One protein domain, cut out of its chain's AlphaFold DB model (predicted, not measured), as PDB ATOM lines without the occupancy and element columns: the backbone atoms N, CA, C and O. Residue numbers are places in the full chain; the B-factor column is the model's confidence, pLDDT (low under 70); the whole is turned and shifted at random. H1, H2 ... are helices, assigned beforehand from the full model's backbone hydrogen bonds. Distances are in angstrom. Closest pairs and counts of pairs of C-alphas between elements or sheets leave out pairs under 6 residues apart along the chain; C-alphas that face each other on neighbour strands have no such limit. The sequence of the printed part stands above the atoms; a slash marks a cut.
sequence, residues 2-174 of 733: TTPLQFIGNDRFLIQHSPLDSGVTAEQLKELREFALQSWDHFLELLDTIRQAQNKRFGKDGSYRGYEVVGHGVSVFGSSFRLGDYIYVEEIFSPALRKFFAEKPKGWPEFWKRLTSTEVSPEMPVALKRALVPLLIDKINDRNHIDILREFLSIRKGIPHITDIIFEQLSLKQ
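Overview. This is residues 2 to 174 of the 733 residues of an uncharacterized protein of Candidatus Peribacteria bacterium (UniProt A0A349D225). Two groups of three helices, H1, H3 and H4 at one end and H7, H8 and H9 at the other, are joined through H5, a kinked helix that packs on H3 and on H7. H2 and H6 are short helices at the sides, and the long link from H4 to H5, residues 58 to 86, includes a loop at residues 75 to 81 that reaches away from the helices. The printed part has 173 residues with nine named helices, H1 to H9 in chain order, and no named strand; the class is all helix, with packing part aligned and part crossed. It is compact, with a radius of gyration of the C-alphas of 15.6 A, and the C-alphas span 44 by 43 by 34 A.

Arrangement. The longest helix, H4, residues 40 to 57, touches H1, residues 4 to 9, with its residues 46 to 53 alone, at a shallow tilt of 20 degrees, the same way; the closest C-alphas, of Gly 9 and Ala 53, are 5.7 A apart. With residues 42 to 46 alone H4 touches H3, residues 26 to 36, at a steep tilt of 58 degrees; C-alphas 36 and 43 are closest, 4.4 A apart. H5, residues 87 to 103, has a kink of 26 degrees near residue 94 and touches H3 with residues 91 to 96 alone, closest at C-alphas 33 and 92, 5.1 A. H5 also touches H7, residues 126 to 138, at 53 degrees, a steep tilt; C-alphas 94 and 131 are closest, 4.6 A apart. H7 forms a helical hairpin with H8, residues 143 to 152, closest at C-alphas 136 and 145, 5.5 A. H7 touches H9, residues 162 to 172, at a shallow tilt of 27 degrees, closest at C-alphas 130 and 162, 5.6 A. H6, residues 108 to 115, is close to H7 but not clearly touching, with C-alphas 115 and 129 closest, 6.6 A apart. H2, residues 19 to 22, is likewise close to H5, C-alphas 19 and 87 being closest at 6.6 A. Every O i to N i+4 pair is within hydrogen-bond range in H3, H4, H6, H8 and H9; the counts are 10 of 13 in H5, 7 of 9 in H7 and 0 of 2 in H1, which has 1 of 3 O i to N i+3 pairs within range, while H2 is too short for an i+4 pair.

Along the chain. H4 measures 26.0 A from C-alpha 40 at (54.781, -8.761, -36.367) to C-alpha 57. H5 measures 23.6 A and H7 19.3 A. H1 begins at C-alpha 4, (47.726, -11.639, -22.426), and H9 ends at C-alpha 172, (28.534, 3.604, -45.398).

Size, cuts and confidence. The two C-alphas farthest apart, of Asp 61 and Asn 141, are 45.2 A apart. The printed part has no cut, and the link from H4 to H5 is long. The mean pLDDT of the printed part is 73.0, and 60 residues are under 70, among them residues 6 to 23 and 54 to 84.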
ATOM      1  N   THR A   2      50.117 -13.605 -15.971       42.88
ATOM      2  CA  THR A   2      49.422 -14.378 -17.001       42.88
ATOM      3  C   THR A   2      49.712 -13.732 -18.357       42.88
ATOM      4  O   THR A   2      49.603 -12.514 -18.472       42.88
ATOM      5  N   THR A   3      50.158 -14.494 -19.357       60.47
ATOM      6  CA  THR A   3      50.355 -13.951 -20.710       60.47
ATOM      7  C   THR A   3      49.018 -13.393 -21.222       60.47
ATOM      8  O   THR A   3      48.001 -14.057 -21.000       60.47
ATOM      9  N   PRO A   4      48.976 -12.227 -21.908       62.38
ATOM     10  CA  PRO A   4      47.726 -11.639 -22.426       62.38
ATOM     11  C   PRO A   4      46.875 -12.634 -23.235       62.38
ATOM     12  O   PRO A   4      45.654 -12.568 -23.265       62.38
ATOM     13  N   LEU A   5      47.531 -13.632 -23.825       71.62
ATOM     14  CA  LEU A   5      46.951 -14.721 -24.606       71.62
ATOM     15  C   LEU A   5      46.057 -15.702 -23.818       71.62
ATOM     16  O   LEU A   5      45.266 -16.421 -24.424       71.62
ATOM     17  N   GLN A   6      46.131 -15.745 -22.482       68.25
ATOM     18  CA  GLN A   6      45.391 -16.730 -21.673       68.25
ATOM     19  C   GLN A   6      43.863 -16.552 -21.714       68.25
ATOM     20  O   GLN A   6      43.129 -17.508 -21.465       68.25
ATOM     21  N   PHE A   7      43.368 -15.364 -22.072       67.69
ATOM     22  CA  PHE A   7      41.929 -15.068 -22.134       67.69
ATOM     23  C   PHE A   7      41.241 -15.616 -23.400       67.69
ATOM     24  O   PHE A   7      40.019 -15.750 -23.434       67.69
ATOM     25  N   ILE A   8      42.019 -15.996 -24.418       66.88
ATOM     26  CA  ILE A   8      41.534 -16.444 -25.736       66.88
ATOM     27  C   ILE A   8      40.928 -17.862 -25.677       66.88
ATOM     28  O   ILE A   8      40.182 -18.267 -26.565       66.88
ATOM     29  N   GLY A   9      41.181 -18.606 -24.592       57.38
ATOM     30  CA  GLY A   9      40.652 -19.954 -24.362       57.38
ATOM     31  C   GLY A   9      39.199 -20.032 -23.871       57.38
ATOM     32  O   GLY A   9      38.717 -21.139 -23.644       57.38
ATOM     33  N   ASN A  10      38.508 -18.903 -23.674       60.75
ATOM     34  CA  ASN A  10      37.094 -18.889 -23.281       60.75
ATOM     35  C   ASN A  10      36.185 -18.964 -24.520       60.75
ATOM     36  O   ASN A  10      36.250 -18.103 -25.397       60.75
ATOM     37  N   ASP A  11      35.278 -19.945 -24.560       58.72
ATOM     38  CA  ASP A  11      34.331 -20.143 -25.664       58.72
ATOM     39  C   ASP A  11      33.506 -18.889 -25.987       58.72
ATOM     40  O   ASP A  11      33.158 -18.658 -27.146       58.72
ATOM     41  N   ARG A  12      33.208 -18.034 -25.006       60.94
ATOM     42  CA  ARG A  12      32.441 -16.803 -25.259       60.94
ATOM     43  C   ARG A  12      33.219 -15.756 -26.057       60.94
ATOM     44  O   ARG A  12      32.611 -15.024 -26.825       60.94
ATOM     45  N   PHE A  13      34.543 -15.716 -25.942       65.31
ATOM     46  CA  PHE A  13      35.379 -14.756 -26.669       65.31
ATOM     47  C   PHE A  13      35.408 -15.015 -28.183       65.31
ATOM     48  O   PHE A  13      35.485 -14.085 -28.978       65.31
ATOM     49  N   LEU A  14      35.304 -16.280 -28.595       61.22
ATOM     50  CA  LEU A  14      35.528 -16.694 -29.984       61.22
ATOM     51  C   LEU A  14      34.301 -16.580 -30.905       61.22
ATOM     52  O   LEU A  14      34.466 -16.773 -32.110       61.22
ATOM     53  N   ILE A  15      33.103 -16.333 -30.356       58.28
ATOM     54  CA  ILE A  15      31.826 -16.324 -31.105       58.28
ATOM     55  C   ILE A  15      30.890 -15.152 -30.778       58.28
ATOM     56  O   ILE A  15      29.755 -15.131 -31.244       58.28
ATOM     57  N   GLN A  16      31.300 -14.226 -29.915       66.25
ATOM     58  CA  GLN A  16      30.469 -13.074 -29.572       66.25
ATOM     59  C   GLN A  16      30.867 -11.871 -30.422       66.25
ATOM     60  O   GLN A  16      32.037 -11.685 -30.760       66.25
ATOM     61  N   HIS A  17      29.869 -11.058 -30.756       62.75
ATOM     62  CA  HIS A  17      30.037  -9.801 -31.490       62.75
ATOM     63  C   HIS A  17      30.218  -8.597 -30.556       62.75
ATOM     64  O   HIS A  17      30.656  -7.542 -30.993       62.75
ATOM     65  N   SER A  18      29.920  -8.757 -29.262       64.44
ATOM     66  CA  SER A  18      29.998  -7.694 -28.258       64.44
ATOM     67  C   SER A  18      30.927  -8.064 -27.097       64.44
ATOM     68  O   SER A  18      30.781  -9.151 -26.519       64.44
ATOM     69  N   PRO A  19      31.839  -7.159 -26.680       64.69
ATOM     70  CA  PRO A  19      32.672  -7.347 -25.494       64.69
ATOM     71  C   PRO A  19      31.864  -7.733 -24.247       64.69
ATOM     72  O   PRO A  19      32.271  -8.627 -23.505       64.69
ATOM     73  N   LEU A  20      30.679  -7.136 -24.073       64.88
ATOM     74  CA  LEU A  20      29.785  -7.394 -22.939       64.88
ATOM     75  C   LEU A  20      29.331  -8.860 -22.881       64.88
ATOM     76  O   LEU A  20      29.341  -9.468 -21.811       64.88
ATOM     77  N   ASP A  21      29.015  -9.451 -24.033       61.62
ATOM     78  CA  ASP A  21      28.512 -10.826 -24.124       61.62
ATOM     79  C   ASP A  21      29.642 -11.863 -24.047       61.62
ATOM     80  O   ASP A  21      29.447 -13.003 -23.609       61.62
ATOM     81  N   SER A  22      30.857 -11.454 -24.427       66.00
ATOM     82  CA  SER A  22      32.059 -12.288 -24.350       66.00
ATOM     83  C   SER A  22      32.577 -12.498 -22.925       66.00
ATOM     84  O   SER A  22      33.294 -13.467 -22.666       66.00
ATOM     85  N   GLY A  23      32.218 -11.606 -21.993       68.12
ATOM     86  CA  GLY A  23      32.771 -11.583 -20.638       68.12
ATOM     87  C   GLY A  23      34.235 -11.125 -20.569       68.12
ATOM     88  O   GLY A  23      34.868 -11.310 -19.530       68.12
ATOM     89  N   VAL A  24      34.773 -10.553 -21.652       73.12
ATOM     90  CA  VAL A  24      36.113  -9.955 -21.705       73.12
ATOM     91  C   VAL A  24      36.015  -8.460 -21.416       73.12
ATOM     92  O   VAL A  24      35.156  -7.760 -21.950       73.12
ATOM     93  N   THR A  25      36.886  -7.959 -20.543       79.75
ATOM     94  CA  THR A  25      36.884  -6.549 -20.144       79.75
ATOM     95  C   THR A  25      37.559  -5.664 -21.193       79.75
ATOM     96  O   THR A  25      38.409  -6.110 -21.965       79.75
ATOM     97  N   ALA A  26      37.230  -4.371 -21.186       79.38
ATOM     98  CA  ALA A  26      37.901  -3.386 -22.036       79.38
ATOM     99  C   ALA A  26      39.427  -3.346 -21.803       79.38
ATOM    100  O   ALA A  26      40.184  -3.160 -22.754       79.38
ATOM    101  N   GLU A  27      39.885  -3.575 -20.565       82.19
ATOM    102  CA  GLU A  27      41.318  -3.612 -20.248       82.19
ATOM    103  C   GLU A  27      41.996  -4.848 -20.855       82.19
ATOM    104  O   GLU A  27      43.069  -4.731 -21.434       82.19
ATOM    105  N   GLN A  28      41.339  -6.012 -20.843       81.81
ATOM    106  CA  GLN A  28      41.860  -7.223 -21.490       81.81
ATOM    107  C   GLN A  28      41.944  -7.077 -23.017       81.81
ATOM    108  O   GLN A  28      42.917  -7.510 -23.632       81.81
ATOM    109  N   LEU A  29      40.953  -6.431 -23.646       81.19
ATOM    110  CA  LEU A  29      41.011  -6.111 -25.079       81.19
ATOM    111  C   LEU A  29      42.165  -5.153 -25.396       81.19
ATOM    112  O   LEU A  29      42.855  -5.321 -26.403       81.19
ATOM    113  N   LYS A  30      42.400  -4.171 -24.523       83.69
ATOM    114  CA  LYS A  30      43.520  -3.238 -24.636       83.69
ATOM    115  C   LYS A  30      44.869  -3.944 -24.477       83.69
ATOM    116  O   LYS A  30      45.740  -3.710 -25.306       83.69
ATOM    117  N   GLU A  31      45.027  -4.846 -23.510       85.62
ATOM    118  CA  GLU A  31      46.246  -5.650 -23.334       85.62
ATOM    119  C   GLU A  31      46.552  -6.512 -24.569       85.62
ATOM    120  O   GLU A  31      47.690  -6.544 -25.036       85.62
ATOM    121  N   LEU A  32      45.539  -7.171 -25.146       83.62
ATOM    122  CA  LEU A  32      45.690  -7.949 -26.382       83.62
ATOM    123  C   LEU A  32      46.082  -7.069 -27.574       83.62
ATOM    124  O   LEU A  32      46.923  -7.455 -28.387       83.62
ATOM    125  N   ARG A  33      45.500  -5.869 -27.669       83.31
ATOM    126  CA  ARG A  33      45.851  -4.882 -28.696       83.31
ATOM    127  C   ARG A  33      47.289  -4.399 -28.524       83.31
ATOM    128  O   ARG A  33      48.030  -4.354 -29.498       83.31
ATOM    129  N   GLU A  34      47.698  -4.058 -27.307       83.62
ATOM    130  CA  GLU A  34      49.065  -3.633 -26.992       83.62
ATOM    131  C   GLU A  34      50.083  -4.741 -27.257       83.62
ATOM    132  O   GLU A  34      51.142  -4.458 -27.806       83.62
ATOM    133  N   PHE A  35      49.739  -5.994 -26.953       84.25
ATOM    134  CA  PHE A  35      50.541  -7.167 -27.291       84.25
ATOM    135  C   PHE A  35      50.732  -7.304 -28.809       84.25
ATOM    136  O   PHE A  35      51.864  -7.376 -29.286       84.25
ATOM    137  N   ALA A  36      49.643  -7.240 -29.581       78.25
ATOM    138  CA  ALA A  36      49.689  -7.294 -31.043       78.25
ATOM    139  C   ALA A  36      50.534  -6.158 -31.657       78.25
ATOM    140  O   ALA A  36      51.132  -6.325 -32.717       78.25
ATOM    141  N   LEU A  37      50.588  -5.001 -30.989       74.25
ATOM    142  CA  LEU A  37      51.317  -3.809 -31.423       74.25
ATOM    143  C   LEU A  37      52.837  -3.874 -31.206       74.25
ATOM    144  O   LEU A  37      53.545  -3.014 -31.723       74.25
ATOM    145  N   GLN A  38      53.361  -4.861 -30.470       75.50
ATOM    146  CA  GLN A  38      54.794  -4.908 -30.142       75.50
ATOM    147  C   GLN A  38      55.671  -5.264 -31.349       75.50
ATOM    148  O   GLN A  38      56.748  -4.696 -31.527       75.50
ATOM    149  N   SER A  39      55.230  -6.209 -32.183       71.88
ATOM    150  CA  SER A  39      55.924  -6.616 -33.411       71.88
ATOM    151  C   SER A  39      55.022  -7.501 -34.274       71.88
ATOM    152  O   SER A  39      54.041  -8.047 -33.774       71.88
ATOM    153  N   TRP A  40      55.439  -7.773 -35.509       68.75
ATOM    154  CA  TRP A  40      54.781  -8.761 -36.367       68.75
ATOM    155  C   TRP A  40      54.729 -10.176 -35.771       68.75
ATOM    156  O   TRP A  40      53.701 -10.835 -35.878       68.75
ATOM    157  N   ASP A  41      55.787 -10.631 -35.096       76.25
ATOM    158  CA  ASP A  41      55.813 -11.985 -34.525       76.25
ATOM    159  C   ASP A  41      54.772 -12.136 -33.408       76.25
ATOM    160  O   ASP A  41      54.013 -13.096 -33.405       76.25
ATOM    161  N   HIS A  42      54.644 -11.127 -32.543       79.44
ATOM    162  CA  HIS A  42      53.586 -11.048 -31.527       79.44
ATOM    163  C   HIS A  42      52.176 -10.989 -32.148       79.44
ATOM    164  O   HIS A  42      51.223 -11.563 -31.621       79.44
ATOM    165  N   PHE A  43      52.028 -10.321 -33.294       75.31
ATOM    166  CA  PHE A  43      50.770 -10.277 -34.035       75.31
ATOM    167  C   PHE A  43      50.387 -11.655 -34.606       75.31
ATOM    168  O   PHE A  43      49.237 -12.083 -34.480       75.31
ATOM    169  N   LEU A  44      51.353 -12.376 -35.188       74.38
ATOM    170  CA  LEU A  44      51.175 -13.751 -35.661       74.38
ATOM    171  C   LEU A  44      50.939 -14.738 -34.516       74.38
ATOM    172  O   LEU A  44      50.115 -15.637 -34.652       74.38
ATOM    173  N   GLU A  45      51.617 -14.556 -33.386       81.00
ATOM    174  CA  GLU A  45      51.439 -15.371 -32.183       81.00
ATOM    175  C   GLU A  45      50.017 -15.232 -31.628       81.00
ATOM    176  O   GLU A  45      49.360 -16.228 -31.307       81.00
ATOM    177  N   LEU A  46      49.499 -14.001 -31.581       80.38
ATOM    178  CA  LEU A  46      48.116 -13.741 -31.196       80.38
ATOM    179  C   LEU A  46      47.130 -14.433 -32.142       80.38
ATOM    180  O   LEU A  46      46.187 -15.090 -31.695       80.38
ATOM    181  N   LEU A  47      47.352 -14.303 -33.448       76.06
ATOM    182  CA  LEU A  47      46.503 -14.926 -34.452       76.06
ATOM    183  C   LEU A  47      46.523 -16.458 -34.357       76.06
ATOM    184  O   LEU A  47      45.463 -17.091 -34.394       76.06
ATOM    185  N   ASP A  48      47.705 -17.056 -34.218       76.44
ATOM    186  CA  ASP A  48      47.851 -18.503 -34.089       76.44
ATOM    187  C   ASP A  48      47.179 -19.014 -32.812       76.44
ATOM    188  O   ASP A  48      46.495 -20.037 -32.837       76.44
ATOM    189  N   THR A  49      47.254 -18.253 -31.718       79.50
ATOM    190  CA  THR A  49      46.548 -18.569 -30.470       79.50
ATOM    191  C   THR A  49      45.029 -18.596 -30.666       79.50
ATOM    192  O   THR A  49      44.367 -19.545 -30.237       79.50
ATOM    193  N   ILE A  50      44.460 -17.597 -31.353       75.12
ATOM    194  CA  ILE A  50      43.021 -17.554 -31.679       75.12
ATOM    195  C   ILE A  50      42.637 -18.759 -32.544       75.12
ATOM    196  O   ILE A  50      41.648 -19.440 -32.260       75.12
ATOM    197  N   ARG A  51      43.447 -19.071 -33.561       72.94
ATOM    198  CA  ARG A  51      43.243 -20.223 -34.449       72.94
ATOM    199  C   ARG A  51      43.241 -21.542 -33.675       72.94
ATOM    200  O   ARG A  51      42.333 -22.355 -33.848       72.94
ATOM    201  N   GLN A  52      44.237 -21.763 -32.818       74.19
ATOM    202  CA  GLN A  52      44.342 -22.975 -32.004       74.19
ATOM    203  C   GLN A  52      43.135 -23.131 -31.068       74.19
ATOM    204  O   GLN A  52      42.579 -24.228 -30.958       74.19
ATOM    205  N   ALA A  53      42.687 -22.037 -30.446       72.31
ATOM    206  CA  ALA A  53      41.522 -22.038 -29.568       72.31
ATOM    207  C   ALA A  53      40.226 -22.394 -30.324       72.31
ATOM    208  O   ALA A  53      39.441 -23.219 -29.851       72.31
ATOM    209  N   GLN A  54      40.031 -21.860 -31.535       68.56
ATOM    210  CA  GLN A  54      38.889 -22.215 -32.387       68.56
ATOM    211  C   GLN A  54      38.933 -23.679 -32.845       68.56
ATOM    212  O   GLN A  54      37.927 -24.382 -32.748       68.56
ATOM    213  N   ASN A  55      40.094 -24.172 -33.285       67.81
ATOM    214  CA  ASN A  55      40.255 -25.561 -33.729       67.81
ATOM    215  C   ASN A  55      39.912 -26.564 -32.623       67.81
ATOM    216  O   ASN A  55      39.197 -27.538 -32.870       67.81
ATOM    217  N   LYS A  56      40.379 -26.297 -31.395       68.50
ATOM    218  CA  LYS A  56      40.086 -27.121 -30.218       68.50
ATOM    219  C   LYS A  56      38.585 -27.194 -29.935       68.50
ATOM    220  O   LYS A  56      38.075 -28.259 -29.602       68.50
ATOM    221  N   ARG A  57      37.872 -26.078 -30.092       65.81
ATOM    222  CA  ARG A  57      36.429 -25.996 -29.846       65.81
ATOM    223  C   ARG A  57      35.596 -26.761 -30.872       65.81
ATOM    224  O   ARG A  57      34.644 -27.436 -30.499       65.81
ATOM    225  N   PHE A  58      35.926 -26.658 -32.160       62.72
ATOM    226  CA  PHE A  58      35.141 -27.302 -33.221       62.72
ATOM    227  C   PHE A  58      35.429 -28.806 -33.386       62.72
ATOM    228  O   PHE A  58      34.937 -29.415 -34.335       62.72
ATOM    229  N   GLY A  59      36.195 -29.418 -32.472       52.44
ATOM    230  CA  GLY A  59      36.362 -30.874 -32.381       52.44
ATOM    231  C   GLY A  59      37.041 -31.518 -33.591       52.44
ATOM    232  O   GLY A  59      36.783 -32.681 -33.887       52.44
ATOM    233  N   LYS A  60      37.868 -30.767 -34.330       54.19
ATOM    234  CA  LYS A  60      38.568 -31.276 -35.517       54.19
ATOM    235  C   LYS A  60      40.052 -31.467 -35.218       54.19
ATOM    236  O   LYS A  60      40.794 -30.491 -35.119       54.19
ATOM    237  N   ASP A  61      40.479 -32.728 -35.153       46.81
ATOM    238  CA  ASP A  61      41.879 -33.164 -35.039       46.81
ATOM    239  C   ASP A  61      42.681 -32.822 -36.314       46.81
ATOM    240  O   ASP A  61      43.003 -33.673 -37.140       46.81
ATOM    241  N   GLY A  62      42.978 -31.536 -36.519       47.41
ATOM    242  CA  GLY A  62      43.963 -31.068 -37.502       47.41
ATOM    243  C   GLY A  62      43.526 -31.021 -38.975       47.41
ATOM    244  O   GLY A  62      44.296 -30.543 -39.804       47.41
ATOM    245  N   SER A  63      42.307 -31.439 -39.332       44.06
ATOM    246  CA  SER A  63      41.807 -31.387 -40.725       44.06
ATOM    247  C   SER A  63      41.166 -30.051 -41.125       44.06
ATOM    248  O   SER A  63      40.888 -29.806 -42.300       44.06
ATOM    249  N   TYR A  64      40.934 -29.160 -40.163       48.88
ATOM    250  CA  TYR A  64      40.363 -27.842 -40.403       48.88
ATOM    251  C   TYR A  64      41.467 -26.798 -40.557       48.88
ATOM    252  O   TYR A  64      42.189 -26.488 -39.610       48.88
ATOM    253  N   ARG A  65      41.596 -26.247 -41.771       51.44
ATOM    254  CA  ARG A  65      42.617 -25.236 -42.082       51.44
ATOM    255  C   ARG A  65      42.352 -23.886 -41.408       51.44
ATOM    256  O   ARG A  65      43.297 -23.136 -41.211       51.44
ATOM    257  N   GLY A  66      41.116 -23.616 -40.978       51.38
ATOM    258  CA  GLY A  66      40.744 -22.600 -39.985       51.38
ATOM    259  C   GLY A  66      40.925 -21.134 -40.369       51.38
ATOM    260  O   GLY A  66      40.080 -20.337 -40.011       51.38
ATOM    261  N   TYR A  67      41.936 -20.752 -41.144       57.09
ATOM    262  CA  TYR A  67      42.253 -19.358 -41.486       57.09
ATOM    263  C   TYR A  67      41.228 -18.686 -42.420       57.09
ATOM    264  O   TYR A  67      41.117 -17.462 -42.453       57.09
ATOM    265  N   GLU A  68      40.467 -19.487 -43.169       55.19
ATOM    266  CA  GLU A  68      39.309 -19.028 -43.949       55.19
ATOM    267  C   GLU A  68      38.091 -18.821 -43.061       55.19
ATOM    268  O   GLU A  68      37.224 -18.081 -43.478       55.19
ATOM    269  N   VAL A  69      38.098 -19.520 -41.910       53.12
ATOM    270  CA  VAL A  69      37.146 -19.765 -40.804       53.12
ATOM    271  C   VAL A  69      37.230 -18.838 -39.567       53.12
ATOM    272  O   VAL A  69      36.383 -18.797 -38.671       53.12
ATOM    273  N   VAL A  70      38.358 -18.122 -39.460       56.41
ATOM    274  CA  VAL A  70      38.657 -17.209 -38.350       56.41
ATOM    275  C   VAL A  70      37.856 -15.935 -38.598       56.41
ATOM    276  O   VAL A  70      37.965 -15.311 -39.645       56.41
ATOM    277  N   GLY A  71      36.989 -15.586 -37.657       52.97
ATOM    278  CA  GLY A  71      36.221 -14.337 -37.605       52.97
ATOM    279  C   GLY A  71      34.728 -14.514 -37.864       52.97
ATOM    280  O   GLY A  71      34.075 -13.552 -38.236       52.97
ATOM    281  N   HIS A  72      34.199 -15.737 -37.768       55.06
ATOM    282  CA  HIS A  72      32.966 -16.097 -38.471       55.06
ATOM    283  C   HIS A  72      31.660 -15.862 -37.749       55.06
ATOM    284  O   HIS A  72      31.167 -16.781 -37.102       55.06
ATOM    285  N   GLY A  73      31.043 -14.706 -37.956       52.94
ATOM    286  CA  GLY A  73      29.649 -14.486 -37.592       52.94
ATOM    287  C   GLY A  73      29.039 -13.392 -38.452       52.94
ATOM    288  O   GLY A  73      29.744 -12.494 -38.889       52.94
ATOM    289  N   VAL A  74      27.736 -13.478 -38.696       53.78
ATOM    290  CA  VAL A  74      26.947 -12.345 -39.175       53.78
ATOM    291  C   VAL A  74      25.948 -12.037 -38.077       53.78
ATOM    292  O   VAL A  74      25.131 -12.889 -37.729       53.78
ATOM    293  N   SER A  75      26.019 -10.835 -37.520       47.69
ATOM    294  CA  SER A  75      25.005 -10.324 -36.600       47.69
ATOM    295  C   SER A  75      24.176  -9.253 -37.293       47.69
ATOM    296  O   SER A  75      24.716  -8.373 -37.953       47.69
ATOM    297  N   VAL A  76      22.854  -9.352 -37.148       44.66
ATOM    298  CA  VAL A  76      21.889  -8.359 -37.633       44.66
ATOM    299  C   VAL A  76      21.390  -7.581 -36.419       44.66
ATOM    300  O   VAL A  76      20.844  -8.177 -35.493       44.66
ATOM    301  N   PHE A  77      21.583  -6.260 -36.407       38.12
ATOM    302  CA  PHE A  77      21.187  -5.398 -35.290       38.12
ATOM    303  C   PHE A  77      20.101  -4.394 -35.704       38.12
ATOM    304  O   PHE A  77      20.362  -3.451 -36.448       38.12
ATOM    305  N   GLY A  78      18.893  -4.547 -35.150       35.09
ATOM    306  CA  GLY A  78      17.809  -3.559 -35.258       35.09
ATOM    307  C   GLY A  78      17.287  -3.323 -36.685       35.09
ATOM    308  O   GLY A  78      17.318  -4.217 -37.524       35.09
ATOM    309  N   SER A  79      16.789  -2.108 -36.950       33.28
ATOM    310  CA  SER A  79      16.273  -1.660 -38.259       33.28
ATOM    311  C   SER A  79      17.366  -1.260 -39.264       33.28
ATOM    312  O   SER A  79      17.060  -0.914 -40.404       33.28
ATOM    313  N   SER A  80      18.643  -1.304 -38.871       42.75
ATOM    314  CA  SER A  80      19.790  -0.971 -39.718       42.75
ATOM    315  C   SER A  80      20.594  -2.224 -40.061       42.75
ATOM    316  O   SER A  80      21.285  -2.780 -39.210       42.75
ATOM    317  N   PHE A  81      20.540  -2.660 -41.323       53.81
ATOM    318  CA  PHE A  81      21.351  -3.784 -41.795       53.81
ATOM    319  C   PHE A  81      22.852  -3.420 -41.792       53.81
ATOM    320  O   PHE A  81      23.260  -2.521 -42.539       53.81
ATOM    321  N   ARG A  82      23.635  -4.109 -40.947       60.97
ATOM    322  CA  ARG A  82      25.100  -4.032 -40.806       60.97
ATOM    323  C   ARG A  82      25.656  -5.453 -40.667       60.97
ATOM    324  O   ARG A  82      25.026  -6.279 -40.013       60.97
ATOM    325  N   LEU A  83      26.814  -5.731 -41.254       66.38
ATOM    326  CA  LEU A  83      27.600  -6.936 -41.023       66.38
ATOM    327  C   LEU A  83      28.505  -6.718 -39.810       66.38
ATOM    328  O   LEU A  83      29.395  -5.873 -39.824       66.38
ATOM    329  N   GLY A  84      28.260  -7.467 -38.737       61.50
ATOM    330  CA  GLY A  84      29.156  -7.484 -37.582       61.50
ATOM    331  C   GLY A  84      30.240  -8.539 -37.742       61.50
ATOM    332  O   GLY A  84      29.928  -9.724 -37.863       61.50
ATOM    333  N   ASP A  85      31.500  -8.119 -37.679       70.88
ATOM    334  CA  ASP A  85      32.634  -9.026 -37.522       70.88
ATOM    335  C   ASP A  85      32.723  -9.489 -36.046       70.88
ATOM    336  O   ASP A  85      32.031  -8.968 -35.165       70.88
ATOM    337  N   TYR A  86      33.525 -10.509 -35.724       70.94
ATOM    338  CA  TYR A  86      33.743 -10.866 -34.311       70.94
ATOM    339  C   TYR A  86      34.633  -9.855 -33.586       70.94
ATOM    340  O   TYR A  86      35.490  -9.211 -34.192       70.94
ATOM    341  N   ILE A  87      34.490  -9.805 -32.255       72.06
ATOM    342  CA  ILE A  87      35.171  -8.852 -31.362       72.06
ATOM    343  C   ILE A  87      36.667  -8.725 -31.658       72.06
ATOM    344  O   ILE A  87      37.190  -7.624 -31.658       72.06
ATOM    345  N   TYR A  88      37.397  -9.802 -31.949       74.75
ATOM    346  CA  TYR A  88      38.839  -9.681 -32.207       74.75
ATOM    347  C   TYR A  88      39.189  -8.999 -33.538       74.75
ATOM    348  O   TYR A  88      40.263  -8.412 -33.646       74.75
ATOM    349  N   VAL A  89      38.322  -9.039 -34.552       77.94
ATOM    350  CA  VAL A  89      38.539  -8.283 -35.795       77.94
ATOM    351  C   VAL A  89      38.280  -6.800 -35.542       77.94
ATOM    352  O   VAL A  89      39.123  -5.967 -35.881       77.94
ATOM    353  N   GLU A  90      37.158  -6.471 -34.900       77.69
ATOM    354  CA  GLU A  90      36.733  -5.084 -34.678       77.69
ATOM    355  C   GLU A  90      37.521  -4.382 -33.558       77.69
ATOM    356  O   GLU A  90      37.948  -3.242 -33.725       77.69
ATOM    357  N   GLU A  91      37.783  -5.065 -32.442       79.94
ATOM    358  CA  GLU A  91      38.376  -4.480 -31.230       79.94
ATOM    359  C   GLU A  91      39.886  -4.703 -31.103       79.94
ATOM    360  O   GLU A  91      40.546  -4.012 -30.322       79.94
ATOM    361  N   ILE A  92      40.471  -5.640 -31.854       80.69
ATOM    362  CA  ILE A  92      41.902  -5.960 -31.726       80.69
ATOM    363  C   ILE A  92      42.640  -5.703 -33.035       80.69
ATOM    364  O   ILE A  92      43.470  -4.792 -33.093       80.69
ATOM    365  N   PHE A  93      42.327  -6.453 -34.094       82.00
ATOM    366  CA  PHE A  93      43.084  -6.387 -35.342       82.00
ATOM    367  C   PHE A  93      42.879  -5.078 -36.097       82.00
ATOM    368  O   PHE A  93      43.872  -4.459 -36.474       82.00
ATOM    369  N   SER A  94      41.641  -4.607 -36.272       84.69
ATOM    370  CA  SER A  94      41.400  -3.346 -36.988       84.69
ATOM    371  C   SER A  94      42.108  -2.166 -36.305       84.69
ATOM    372  O   SER A  94      42.874  -1.478 -36.982       84.69
ATOM    373  N   PRO A  95      41.975  -1.941 -34.978       83.69
ATOM    374  CA  PRO A  95      42.672  -0.861 -34.280       83.69
ATOM    375  C   PRO A  95      44.196  -1.007 -34.300       83.69
ATOM    376  O   PRO A  95      44.897  -0.008 -34.473       83.69
ATOM    377  N   ALA A  96      44.715  -2.232 -34.153       80.81
ATOM    378  CA  ALA A  96      46.150  -2.481 -34.228       80.81
ATOM    379  C   ALA A  96      46.694  -2.128 -35.621       80.81
ATOM    380  O   ALA A  96      47.634  -1.339 -35.733       80.81
ATOM    381  N   LEU A  97      46.052  -2.622 -36.685       83.25
ATOM    382  CA  LEU A  97      46.421  -2.323 -38.069       83.25
ATOM    383  C   LEU A  97      46.348  -0.824 -38.371       83.25
ATOM    384  O   LEU A  97      47.247  -0.312 -39.034       83.25
ATOM    385  N   ARG A  98      45.348  -0.094 -37.845       84.50
ATOM    386  CA  ARG A  98      45.257   1.369 -38.029       84.50
ATOM    387  C   ARG A  98      46.513   2.076 -37.525       84.50
ATOM    388  O   ARG A  98      47.048   2.951 -38.205       84.50
ATOM    389  N   LYS A  99      46.984   1.691 -36.337       79.69
ATOM    390  CA  LYS A  99      48.172   2.277 -35.711       79.69
ATOM    391  C   LYS A  99      49.450   1.888 -36.457       79.69
ATOM    392  O   LYS A  99      50.246   2.765 -36.777       79.69
ATOM    393  N   PHE A 100      49.595   0.616 -36.833       76.75
ATOM    394  CA  PHE A 100      50.706   0.151 -37.672       76.75
ATOM    395  C   PHE A 100      50.788   0.906 -39.007       76.75
ATOM    396  O   PHE A 100      51.872   1.320 -39.419       76.75
ATOM    397  N   PHE A 101      49.643   1.137 -39.654       78.00
ATOM    398  CA  PHE A 101      49.552   1.875 -40.914       78.00
ATOM    399  C   PHE A 101      49.975   3.345 -40.767       78.00
ATOM    400  O   PHE A 101      50.588   3.914 -41.673       78.00
ATOM    401  N   ALA A 102      49.675   3.964 -39.620       80.50
ATOM    402  CA  ALA A 102      50.072   5.336 -39.315       80.50
ATOM    403  C   ALA A 102      51.573   5.462 -39.000       80.50
ATOM    404  O   ALA A 102      52.221   6.393 -39.473       80.50
ATOM    405  N   GLU A 103      52.125   4.530 -38.222       79.31
ATOM    406  CA  GLU A 103      53.506   4.592 -37.722       79.31
ATOM    407  C   GLU A 103      54.542   4.067 -38.730       79.31
ATOM    408  O   GLU A 103      55.709   4.449 -38.653       79.31
ATOM    409  N   LYS A 104      54.127   3.223 -39.690       75.06
ATOM    410  CA  LYS A 104      54.984   2.590 -40.715       75.06
ATOM    411  C   LYS A 104      56.306   2.041 -40.140       75.06
ATOM    412  O   LYS A 104      57.386   2.456 -40.568       75.06
ATOM    413  N   PRO A 105      56.253   1.118 -39.163       70.69
ATOM    414  CA  PRO A 105      57.449   0.626 -38.488       70.69
ATOM    415  C   PRO A 105      58.371  -0.178 -39.421       70.69
ATOM    416  O   PRO A 105      58.037  -0.513 -40.557       70.69
ATOM    417  N   LYS A 106      59.573  -0.512 -38.938       66.56
ATOM    418  CA  LYS A 106      60.555  -1.303 -39.695       66.56
ATOM    419  C   LYS A 106      59.939  -2.627 -40.183       66.56
ATOM    420  O   LYS A 106      59.349  -3.353 -39.392       66.56
ATOM    421  N   GLY A 107      60.104  -2.940 -41.473       67.25
ATOM    422  CA  GLY A 107      59.476  -4.101 -42.126       67.25
ATOM    423  C   GLY A 107      58.083  -3.825 -42.711       67.25
ATOM    424  O   GLY A 107      57.454  -4.742 -43.232       67.25
ATOM    425  N   TRP A 108      57.607  -2.572 -42.657       71.19
ATOM    426  CA  TRP A 108      56.339  -2.147 -43.259       71.19
ATOM    427  C   TRP A 108      56.180  -2.525 -44.744       71.19
ATOM    428  O   TRP A 108      55.102  -2.996 -45.092       71.19
ATOM    429  N   PRO A 109      57.184  -2.380 -45.636       77.75
ATOM    430  CA  PRO A 109      57.019  -2.747 -47.046       77.75
ATOM    431  C   PRO A 109      56.753  -4.243 -47.259       77.75
ATOM    432  O   PRO A 109      55.847  -4.615 -48.006       77.75
ATOM    433  N   GLU A 110      57.505  -5.113 -46.583       76.44
ATOM    434  CA  GLU A 110      57.310  -6.563 -46.633       76.44
ATOM    435  C   GLU A 110      55.970  -6.972 -46.014       76.44
ATOM    436  O   GLU A 110      55.279  -7.843 -46.544       76.44
ATOM    437  N   PHE A 111      55.595  -6.320 -44.914       73.00
ATOM    438  CA  PHE A 111      54.317  -6.507 -44.237       73.00
ATOM    439  C   PHE A 111      53.136  -6.106 -45.126       73.00
ATOM    440  O   PHE A 111      52.200  -6.885 -45.302       73.00
ATOM    441  N   TRP A 112      53.218  -4.929 -45.745       80.50
ATOM    442  CA  TRP A 112      52.214  -4.415 -46.667       80.50
ATOM    443  C   TRP A 112      52.007  -5.372 -47.834       80.50
ATOM    444  O   TRP A 112      50.888  -5.806 -48.081       80.50
ATOM    445  N   LYS A 113      53.101  -5.813 -48.463       83.31
ATOM    446  CA  LYS A 113      53.062  -6.777 -49.567       83.31
ATOM    447  C   LYS A 113      52.369  -8.094 -49.194       83.31
ATOM    448  O   LYS A 113      51.697  -8.687 -50.032       83.31
ATOM    449  N   ARG A 114      52.551  -8.581 -47.962       76.81
ATOM    450  CA  ARG A 114      51.891  -9.807 -47.484       76.81
ATOM    451  C   ARG A 114      50.404  -9.583 -47.225       76.81
ATOM    452  O   ARG A 114      49.596 -10.395 -47.662       76.81
ATOM    453  N   LEU A 115      50.048  -8.478 -46.567       78.06
ATOM    454  CA  LEU A 115      48.661  -8.092 -46.287       78.06
ATOM    455  C   LEU A 115      47.807  -7.934 -47.538       78.06
ATOM    456  O   LEU A 115      46.646  -8.331 -47.527       78.06
ATOM    457  N   THR A 116      48.386  -7.383 -48.599       82.75
ATOM    458  CA  THR A 116      47.681  -7.121 -49.855       82.75
ATOM    459  C   THR A 116      47.675  -8.318 -50.802       82.75
ATOM    460  O   THR A 116      47.087  -8.230 -51.869       82.75
ATOM    461  N   SER A 117      48.309  -9.439 -50.439       83.38
ATOM    462  CA  SER A 117      48.243 -10.672 -51.228       83.38
ATOM    463  C   SER A 117      46.800 -11.167 -51.333       83.38
ATOM    464  O   SER A 117      46.043 -11.084 -50.365       83.38
ATOM    465  N   THR A 118      46.420 -11.763 -52.463       81.06
ATOM    466  CA  THR A 118      45.134 -12.465 -52.615       81.06
ATOM    467  C   THR A 118      45.149 -13.863 -51.996       81.06
ATOM    468  O   THR A 118      44.106 -14.365 -51.576       81.06
ATOM    469  N   GLU A 119      46.331 -14.456 -51.804       81.81
ATOM    470  CA  GLU A 119      46.493 -15.787 -51.218       81.81
ATOM    471  C   GLU A 119      46.038 -15.812 -49.757       81.81
ATOM    472  O   GLU A 119      46.416 -14.959 -48.953       81.81
ATOM    473  N   VAL A 120      45.199 -16.784 -49.411       76.06
ATOM    474  CA  VAL A 120      44.721 -16.978 -48.042       76.06
ATOM    475  C   VAL A 120      45.484 -18.151 -47.426       76.06
ATOM    476  O   VAL A 120      45.352 -19.281 -47.901       76.06
ATOM    477  N   SER A 121      46.250 -17.876 -46.368       74.50
ATOM    478  CA  SER A 121      47.134 -18.837 -45.692       74.50
ATOM    479  C   SER A 121      47.011 -18.740 -44.160       74.50
ATOM    480  O   SER A 121      46.378 -17.807 -43.659       74.50
ATOM    481  N   PRO A 122      47.606 -19.669 -43.388       68.06
ATOM    482  CA  PRO A 122      47.666 -19.566 -41.927       68.06
ATOM    483  C   PRO A 122      48.303 -18.264 -41.427       68.06
ATOM    484  O   PRO A 122      47.854 -17.699 -40.435       68.06
ATOM    485  N   GLU A 123      49.322 -17.776 -42.131       69.81
ATOM    486  CA  GLU A 123      50.038 -16.537 -41.824       69.81
ATOM    487  C   GLU A 123      49.257 -15.297 -42.284       69.81
ATOM    488  O   GLU A 123      49.470 -14.209 -41.753       69.81
ATOM    489  N   MET A 124      48.350 -15.460 -43.258       74.00
ATOM    490  CA  MET A 124      47.532 -14.403 -43.865       74.00
ATOM    491  C   MET A 124      46.044 -14.810 -43.958       74.00
ATOM    492  O   MET A 124      45.507 -14.990 -45.060       74.00
ATOM    493  N   PRO A 125      45.354 -14.977 -42.816       76.19
ATOM    494  CA  PRO A 125      43.950 -15.374 -42.764       76.19
ATOM    495  C   PRO A 125      43.020 -14.278 -43.284       76.19
ATOM    496  O   PRO A 125      43.343 -13.087 -43.286       76.19
ATOM    497  N   VAL A 126      41.795 -14.680 -43.628       78.94
ATOM    498  CA  VAL A 126      40.762 -13.764 -44.135       78.94
ATOM    499  C   VAL A 126      40.427 -12.666 -43.122       78.94
ATOM    500  O   VAL A 126      40.283 -11.512 -43.516       78.94
ATOM    501  N   ALA A 127      40.383 -12.984 -41.823       78.00
ATOM    502  CA  ALA A 127      40.101 -12.023 -40.750       78.00
ATOM    503  C   ALA A 127      40.989 -10.765 -40.798       78.00
ATOM    504  O   ALA A 127      40.511  -9.660 -40.557       78.00
ATOM    505  N   LEU A 128      42.273 -10.918 -41.139       80.31
ATOM    506  CA  LEU A 128      43.201  -9.790 -41.240       80.31
ATOM    507  C   LEU A 128      42.952  -8.941 -42.479       80.31
ATOM    508  O   LEU A 128      43.041  -7.717 -42.419       80.31
ATOM    509  N   LYS A 129      42.616  -9.585 -43.597       85.88
ATOM    510  CA  LYS A 129      42.259  -8.880 -44.827       85.88
ATOM    511  C   LYS A 129      40.958  -8.102 -44.644       85.88
ATOM    512  O   LYS A 129      40.880  -6.953 -45.057       85.88
ATOM    513  N   ARG A 130      39.978  -8.674 -43.935       85.12
ATOM    514  CA  ARG A 130      38.738  -7.990 -43.529       85.12
ATOM    515  C   ARG A 130      39.008  -6.794 -42.619       85.12
ATOM    516  O   ARG A 130      38.532  -5.704 -42.912       85.12
ATOM    517  N   ALA A 131      39.867  -6.952 -41.610       85.81
ATOM    518  CA  ALA A 131      40.313  -5.849 -40.752       85.81
ATOM    519  C   ALA A 131      41.011  -4.714 -41.532       85.81
ATOM    520  O   ALA A 131      41.004  -3.556 -41.107       85.81
ATOM    521  N   LEU A 132      41.620  -5.040 -42.676       87.94
ATOM    522  CA  LEU A 132      42.290  -4.082 -43.548       87.94
ATOM    523  C   LEU A 132      41.316  -3.308 -44.456       87.94
ATOM    524  O   LEU A 132      41.610  -2.165 -44.806       87.94
ATOM    525  N   VAL A 133      40.154  -3.869 -44.807       90.25
ATOM    526  CA  VAL A 133      39.194  -3.230 -45.728       90.25
ATOM    527  C   VAL A 133      38.812  -1.805 -45.297       90.25
ATOM    528  O   VAL A 133      38.995  -0.898 -46.109       90.25
ATOM    529  N   PRO A 134      38.374  -1.526 -44.049       87.56
ATOM    530  CA  PRO A 134      38.013  -0.163 -43.648       87.56
ATOM    531  C   PRO A 134      39.157   0.848 -43.804       87.56
ATOM    532  O   PRO A 134      38.918   2.011 -44.120       87.56
ATOM    533  N   LEU A 135      40.407   0.409 -43.608       87.62
ATOM    534  CA  LEU A 135      41.596   1.248 -43.776       87.62
ATOM    535  C   LEU A 135      41.880   1.569 -45.241       87.62
ATOM    536  O   LEU A 135      42.229   2.706 -45.560       87.62
ATOM    537  N   LEU A 136      41.723   0.580 -46.121       90.44
ATOM    538  CA  LEU A 136      41.857   0.776 -47.562       90.44
ATOM    539  C   LEU A 136      40.792   1.745 -48.079       90.44
ATOM    540  O   LEU A 136      41.112   2.659 -48.836       90.44
ATOM    541  N   ILE A 137      39.553   1.597 -47.605       90.12
ATOM    542  CA  ILE A 137      38.436   2.478 -47.959       90.12
ATOM    543  C   ILE A 137      38.668   3.910 -47.445       90.12
ATOM    544  O   ILE A 137      38.436   4.869 -48.176       90.12
ATOM    545  N   ASP A 138      39.211   4.093 -46.234       87.81
ATOM    546  CA  ASP A 138      39.598   5.418 -45.707       87.81
ATOM    547  C   ASP A 138      40.650   6.137 -46.577       87.81
ATOM    548  O   ASP A 138      40.826   7.356 -46.476       87.81
ATOM    549  N   LYS A 139      41.374   5.392 -47.417       87.00
ATOM    550  CA  LYS A 139      42.437   5.876 -48.306       87.00
ATOM    551  C   LYS A 139      42.131   5.641 -49.785       87.00
ATOM    552  O   LYS A 139      43.040   5.724 -50.607       87.00
ATOM    553  N   ILE A 140      40.864   5.428 -50.140       87.19
ATOM    554  CA  ILE A 140      40.447   5.004 -51.485       87.19
ATOM    555  C   ILE A 140      40.783   6.002 -52.607       87.19
ATOM    556  O   ILE A 140      40.785   5.638 -53.773       87.19
ATOM    557  N   ASN A 141      41.137   7.246 -52.272       82.12
ATOM    558  CA  ASN A 141      41.629   8.233 -53.241       82.12
ATOM    559  C   ASN A 141      43.040   7.918 -53.786       82.12
ATOM    560  O   ASN A 141      43.485   8.557 -54.736       82.12
ATOM    561  N   ASP A 142      43.769   6.969 -53.191       86.50
ATOM    562  CA  ASP A 142      45.034   6.457 -53.721       86.50
ATOM    563  C   ASP A 142      44.777   5.211 -54.580       86.50
ATOM    564  O   ASP A 142      44.269   4.195 -54.099       86.50
ATOM    565  N   ARG A 143      45.193   5.276 -55.852       84.62
ATOM    566  CA  ARG A 143      45.020   4.209 -56.847       84.62
ATOM    567  C   ARG A 143      45.522   2.847 -56.370       84.62
ATOM    568  O   ARG A 143      44.869   1.848 -56.642       84.62
ATOM    569  N   ASN A 144      46.614   2.801 -55.606       86.00
ATOM    570  CA  ASN A 144      47.129   1.531 -55.091       86.00
ATOM    571  C   ASN A 144      46.109   0.833 -54.179       86.00
ATOM    572  O   ASN A 144      46.004  -0.386 -54.188       86.00
ATOM    573  N   HIS A 145      45.343   1.599 -53.398       89.38
ATOM    574  CA  HIS A 145      44.342   1.050 -52.484       89.38
ATOM    575  C   HIS A 145      43.116   0.545 -53.250       89.38
ATOM    576  O   HIS A 145      42.564  -0.489 -52.881       89.38
ATOM    577  N   ILE A 146      42.738   1.226 -54.339       89.75
ATOM    578  CA  ILE A 146      41.693   0.770 -55.270       89.75
ATOM    579  C   ILE A 146      42.084  -0.579 -55.877       89.75
ATOM    580  O   ILE A 146      41.291  -1.517 -55.837       89.75
ATOM    581  N   ASP A 147      43.311  -0.695 -56.390       88.94
ATOM    582  CA  ASP A 147      43.792  -1.917 -57.042       88.94
ATOM    583  C   ASP A 147      43.815  -3.105 -56.061       88.94
ATOM    584  O   ASP A 147      43.327  -4.184 -56.388       88.94
ATOM    585  N   ILE A 148      44.264  -2.891 -54.817       90.00
ATOM    586  CA  ILE A 148      44.234  -3.920 -53.760       90.00
ATOM    587  C   ILE A 148      42.798  -4.351 -53.441       90.00
ATOM    588  O   ILE A 148      42.505  -5.541 -53.339       90.00
ATOM    589  N   LEU A 149      41.885  -3.393 -53.273       91.00
ATOM    590  CA  LEU A 149      40.480  -3.686 -52.993       91.00
ATOM    591  C   LEU A 149      39.821  -4.452 -54.150       91.00
ATOM    592  O   LEU A 149      39.039  -5.365 -53.895       91.00
ATOM    593  N   ARG A 150      40.163  -4.138 -55.407       87.00
ATOM    594  CA  ARG A 150      39.716  -4.904 -56.583       87.00
ATOM    595  C   ARG A 150      40.257  -6.327 -56.569       87.00
ATOM    596  O   ARG A 150      39.505  -7.264 -56.816       87.00
ATOM    597  N   GLU A 151      41.535  -6.507 -56.253       87.12
ATOM    598  CA  GLU A 151      42.122  -7.839 -56.104       87.12
ATOM    599  C   GLU A 151      41.415  -8.641 -55.002       87.12
ATOM    600  O   GLU A 151      41.144  -9.833 -55.172       87.12
ATOM    601  N   PHE A 152      41.029  -7.986 -53.906       88.69
ATOM    602  CA  PHE A 152      40.286  -8.616 -52.816       88.69
ATOM    603  C   PHE A 152      38.891  -9.094 -53.224       88.69
ATOM    604  O   PHE A 152      38.402 -10.044 -52.612       88.69
ATOM    605  N   LEU A 153      38.283  -8.541 -54.281       84.06
ATOM    606  CA  LEU A 153      37.007  -9.047 -54.798       84.06
ATOM    607  C   LEU A 153      37.093 -10.510 -55.262       84.06
ATOM    608  O   LEU A 153      36.101 -11.228 -55.213       84.06
ATOM    609  N   SER A 154      38.282 -10.978 -55.658       78.44
ATOM    610  CA  SER A 154      38.502 -12.370 -56.079       78.44
ATOM    611  C   SER A 154      38.544 -13.377 -54.919       78.44
ATOM    612  O   SER A 154      38.489 -14.590 -55.133       78.44
ATOM    613  N   ILE A 155      38.645 -12.904 -53.674       79.50
ATOM    614  CA  ILE A 155      38.785 -13.758 -52.494       79.50
ATOM    615  C   ILE A 155      37.390 -14.190 -52.021       79.50
ATOM    616  O   ILE A 155      36.777 -13.561 -51.164       79.50
ATOM    617  N   ARG A 156      36.896 -15.318 -52.541       71.31
ATOM    618  CA  ARG A 156      35.588 -15.904 -52.177       71.31
ATOM    619  C   ARG A 156      35.638 -16.761 -50.904       71.31
ATOM    620  O   ARG A 156      35.210 -17.915 -50.896       71.31
ATOM    621  N   LYS A 157      36.263 -16.243 -49.844       72.19
ATOM    622  CA  LYS A 157      36.480 -16.954 -48.574       72.19
ATOM    623  C   LYS A 157      36.065 -16.075 -47.397       72.19
ATOM    624  O   LYS A 157      36.311 -14.870 -47.413       72.19
ATOM    625  N   GLY A 158      35.532 -16.702 -46.350       69.00
ATOM    626  CA  GLY A 158      35.128 -16.044 -45.106       69.00
ATOM    627  C   GLY A 158      33.618 -15.884 -44.927       69.00
ATOM    628  O   GLY A 158      32.861 -15.899 -45.889       69.00
ATOM    629  N   ILE A 159      33.183 -15.710 -43.678       64.75
ATOM    630  CA  ILE A 159      31.827 -15.286 -43.295       64.75
ATOM    631  C   ILE A 159      31.962 -14.146 -42.272       64.75
ATOM    632  O   ILE A 159      32.573 -14.380 -41.229       64.75
ATOM    633  N   PRO A 160      31.486 -12.918 -42.545       69.88
ATOM    634  CA  PRO A 160      31.059 -12.446 -43.866       69.88
ATOM    635  C   PRO A 160      32.197 -12.548 -44.897       69.88
ATOM    636  O   PRO A 160      33.382 -12.577 -44.522       69.88
ATOM    637  N   HIS A 161      31.855 -12.625 -46.188       78.06
ATOM    638  CA  HIS A 161      32.877 -12.593 -47.236       78.06
ATOM    639  C   HIS A 161      33.563 -11.230 -47.227       78.06
ATOM    640  O   HIS A 161      32.955 -10.210 -46.895       78.06
ATOM    641  N   ILE A 162      34.842 -11.190 -47.605       82.69
ATOM    642  CA  ILE A 162      35.568  -9.915 -47.685       82.69
ATOM    643  C   ILE A 162      34.909  -8.945 -48.671       82.69
ATOM    644  O   ILE A 162      34.887  -7.744 -48.418       82.69
ATOM    645  N   THR A 163      34.304  -9.469 -49.740       81.69
ATOM    646  CA  THR A 163      33.482  -8.707 -50.686       81.69
ATOM    647  C   THR A 163      32.330  -8.001 -49.993       81.69
ATOM    648  O   THR A 163      32.095  -6.825 -50.250       81.69
ATOM    649  N   ASP A 164      31.643  -8.676 -49.074       79.31
ATOM    650  CA  ASP A 164      30.473  -8.111 -48.405       79.31
ATOM    651  C   ASP A 164      30.883  -6.932 -47.516       79.31
ATOM    652  O   ASP A 164      30.205  -5.908 -47.500       79.31
ATOM    653  N   ILE A 165      32.038  -7.038 -46.847       83.19
ATOM    654  CA  ILE A 165      32.609  -5.940 -46.055       83.19
ATOM    655  C   ILE A 165      33.046  -4.779 -46.950       83.19
ATOM    656  O   ILE A 165      32.816  -3.626 -46.596       83.19
ATOM    657  N   ILE A 166      33.660  -5.044 -48.110       88.19
ATOM    658  CA  ILE A 166      34.035  -3.982 -49.061       88.19
ATOM    659  C   ILE A 166      32.792  -3.182 -49.450       88.19
ATOM    660  O   ILE A 166      32.779  -1.961 -49.301       88.19
ATOM    661  N   PHE A 167      31.735  -3.867 -49.881       86.19
ATOM    662  CA  PHE A 167      30.497  -3.223 -50.305       86.19
ATOM    663  C   PHE A 167      29.769  -2.528 -49.150       86.19
ATOM    664  O   PHE A 167      29.287  -1.408 -49.325       86.19
ATOM    665  N   GLU A 168      29.758  -3.111 -47.951       83.88
ATOM    666  CA  GLU A 168      29.245  -2.434 -46.761       83.88
ATOM    667  C   GLU A 168      29.980  -1.114 -46.512       83.88
ATOM    668  O   GLU A 168      29.343  -0.064 -46.406       83.88
ATOM    669  N   GLN A 169      31.312  -1.144 -46.437       87.56
ATOM    670  CA  GLN A 169      32.115   0.040 -46.132       87.56
ATOM    671  C   GLN A 169      31.998   1.108 -47.224       87.56
ATOM    672  O   GLN A 169      31.930   2.295 -46.898       87.56
ATOM    673  N   LEU A 170      31.919   0.701 -48.497       87.69
ATOM    674  CA  LEU A 170      31.608   1.596 -49.613       87.69
ATOM    675  C   LEU A 170      30.239   2.263 -49.410       87.69
ATOM    676  O   LEU A 170      30.153   3.487 -49.474       87.69
ATOM    677  N   SER A 171      29.197   1.492 -49.076       81.38
ATOM    678  CA  SER A 171      27.845   2.026 -48.852       81.38
ATOM    679  C   SER A 171      27.769   2.991 -47.660       81.38
ATOM    680  O   SER A 171      27.120   4.030 -47.730       81.38
ATOM    681  N   LEU A 172      28.498   2.722 -46.573       82.88
ATOM    682  CA  LEU A 172      28.534   3.604 -45.398       82.88
ATOM    683  C   LEU A 172      29.233   4.942 -45.682       82.88
ATOM    684  O   LEU A 172      28.979   5.933 -44.998       82.88
ATOM    685  N   LYS A 173      30.125   4.976 -46.676       82.69
ATOM    686  CA  LYS A 173      30.954   6.138 -47.038       82.69
ATOM    687  C   LYS A 173      30.606   6.720 -48.402       82.69
ATOM    688  O   LYS A 173      31.343   7.576 -48.890       82.69
ATOM    689  N   GLN A 174      29.478   6.323 -48.976       72.56
ATOM    690  CA  GLN A 174      29.042   6.638 -50.339       72.56
ATOM    691  C   GLN A 174      29.110   8.133 -50.711       72.56
ATOM    692  O   GLN A 174      29.459   8.477 -51.830       72.56
TER     693      GLN A 174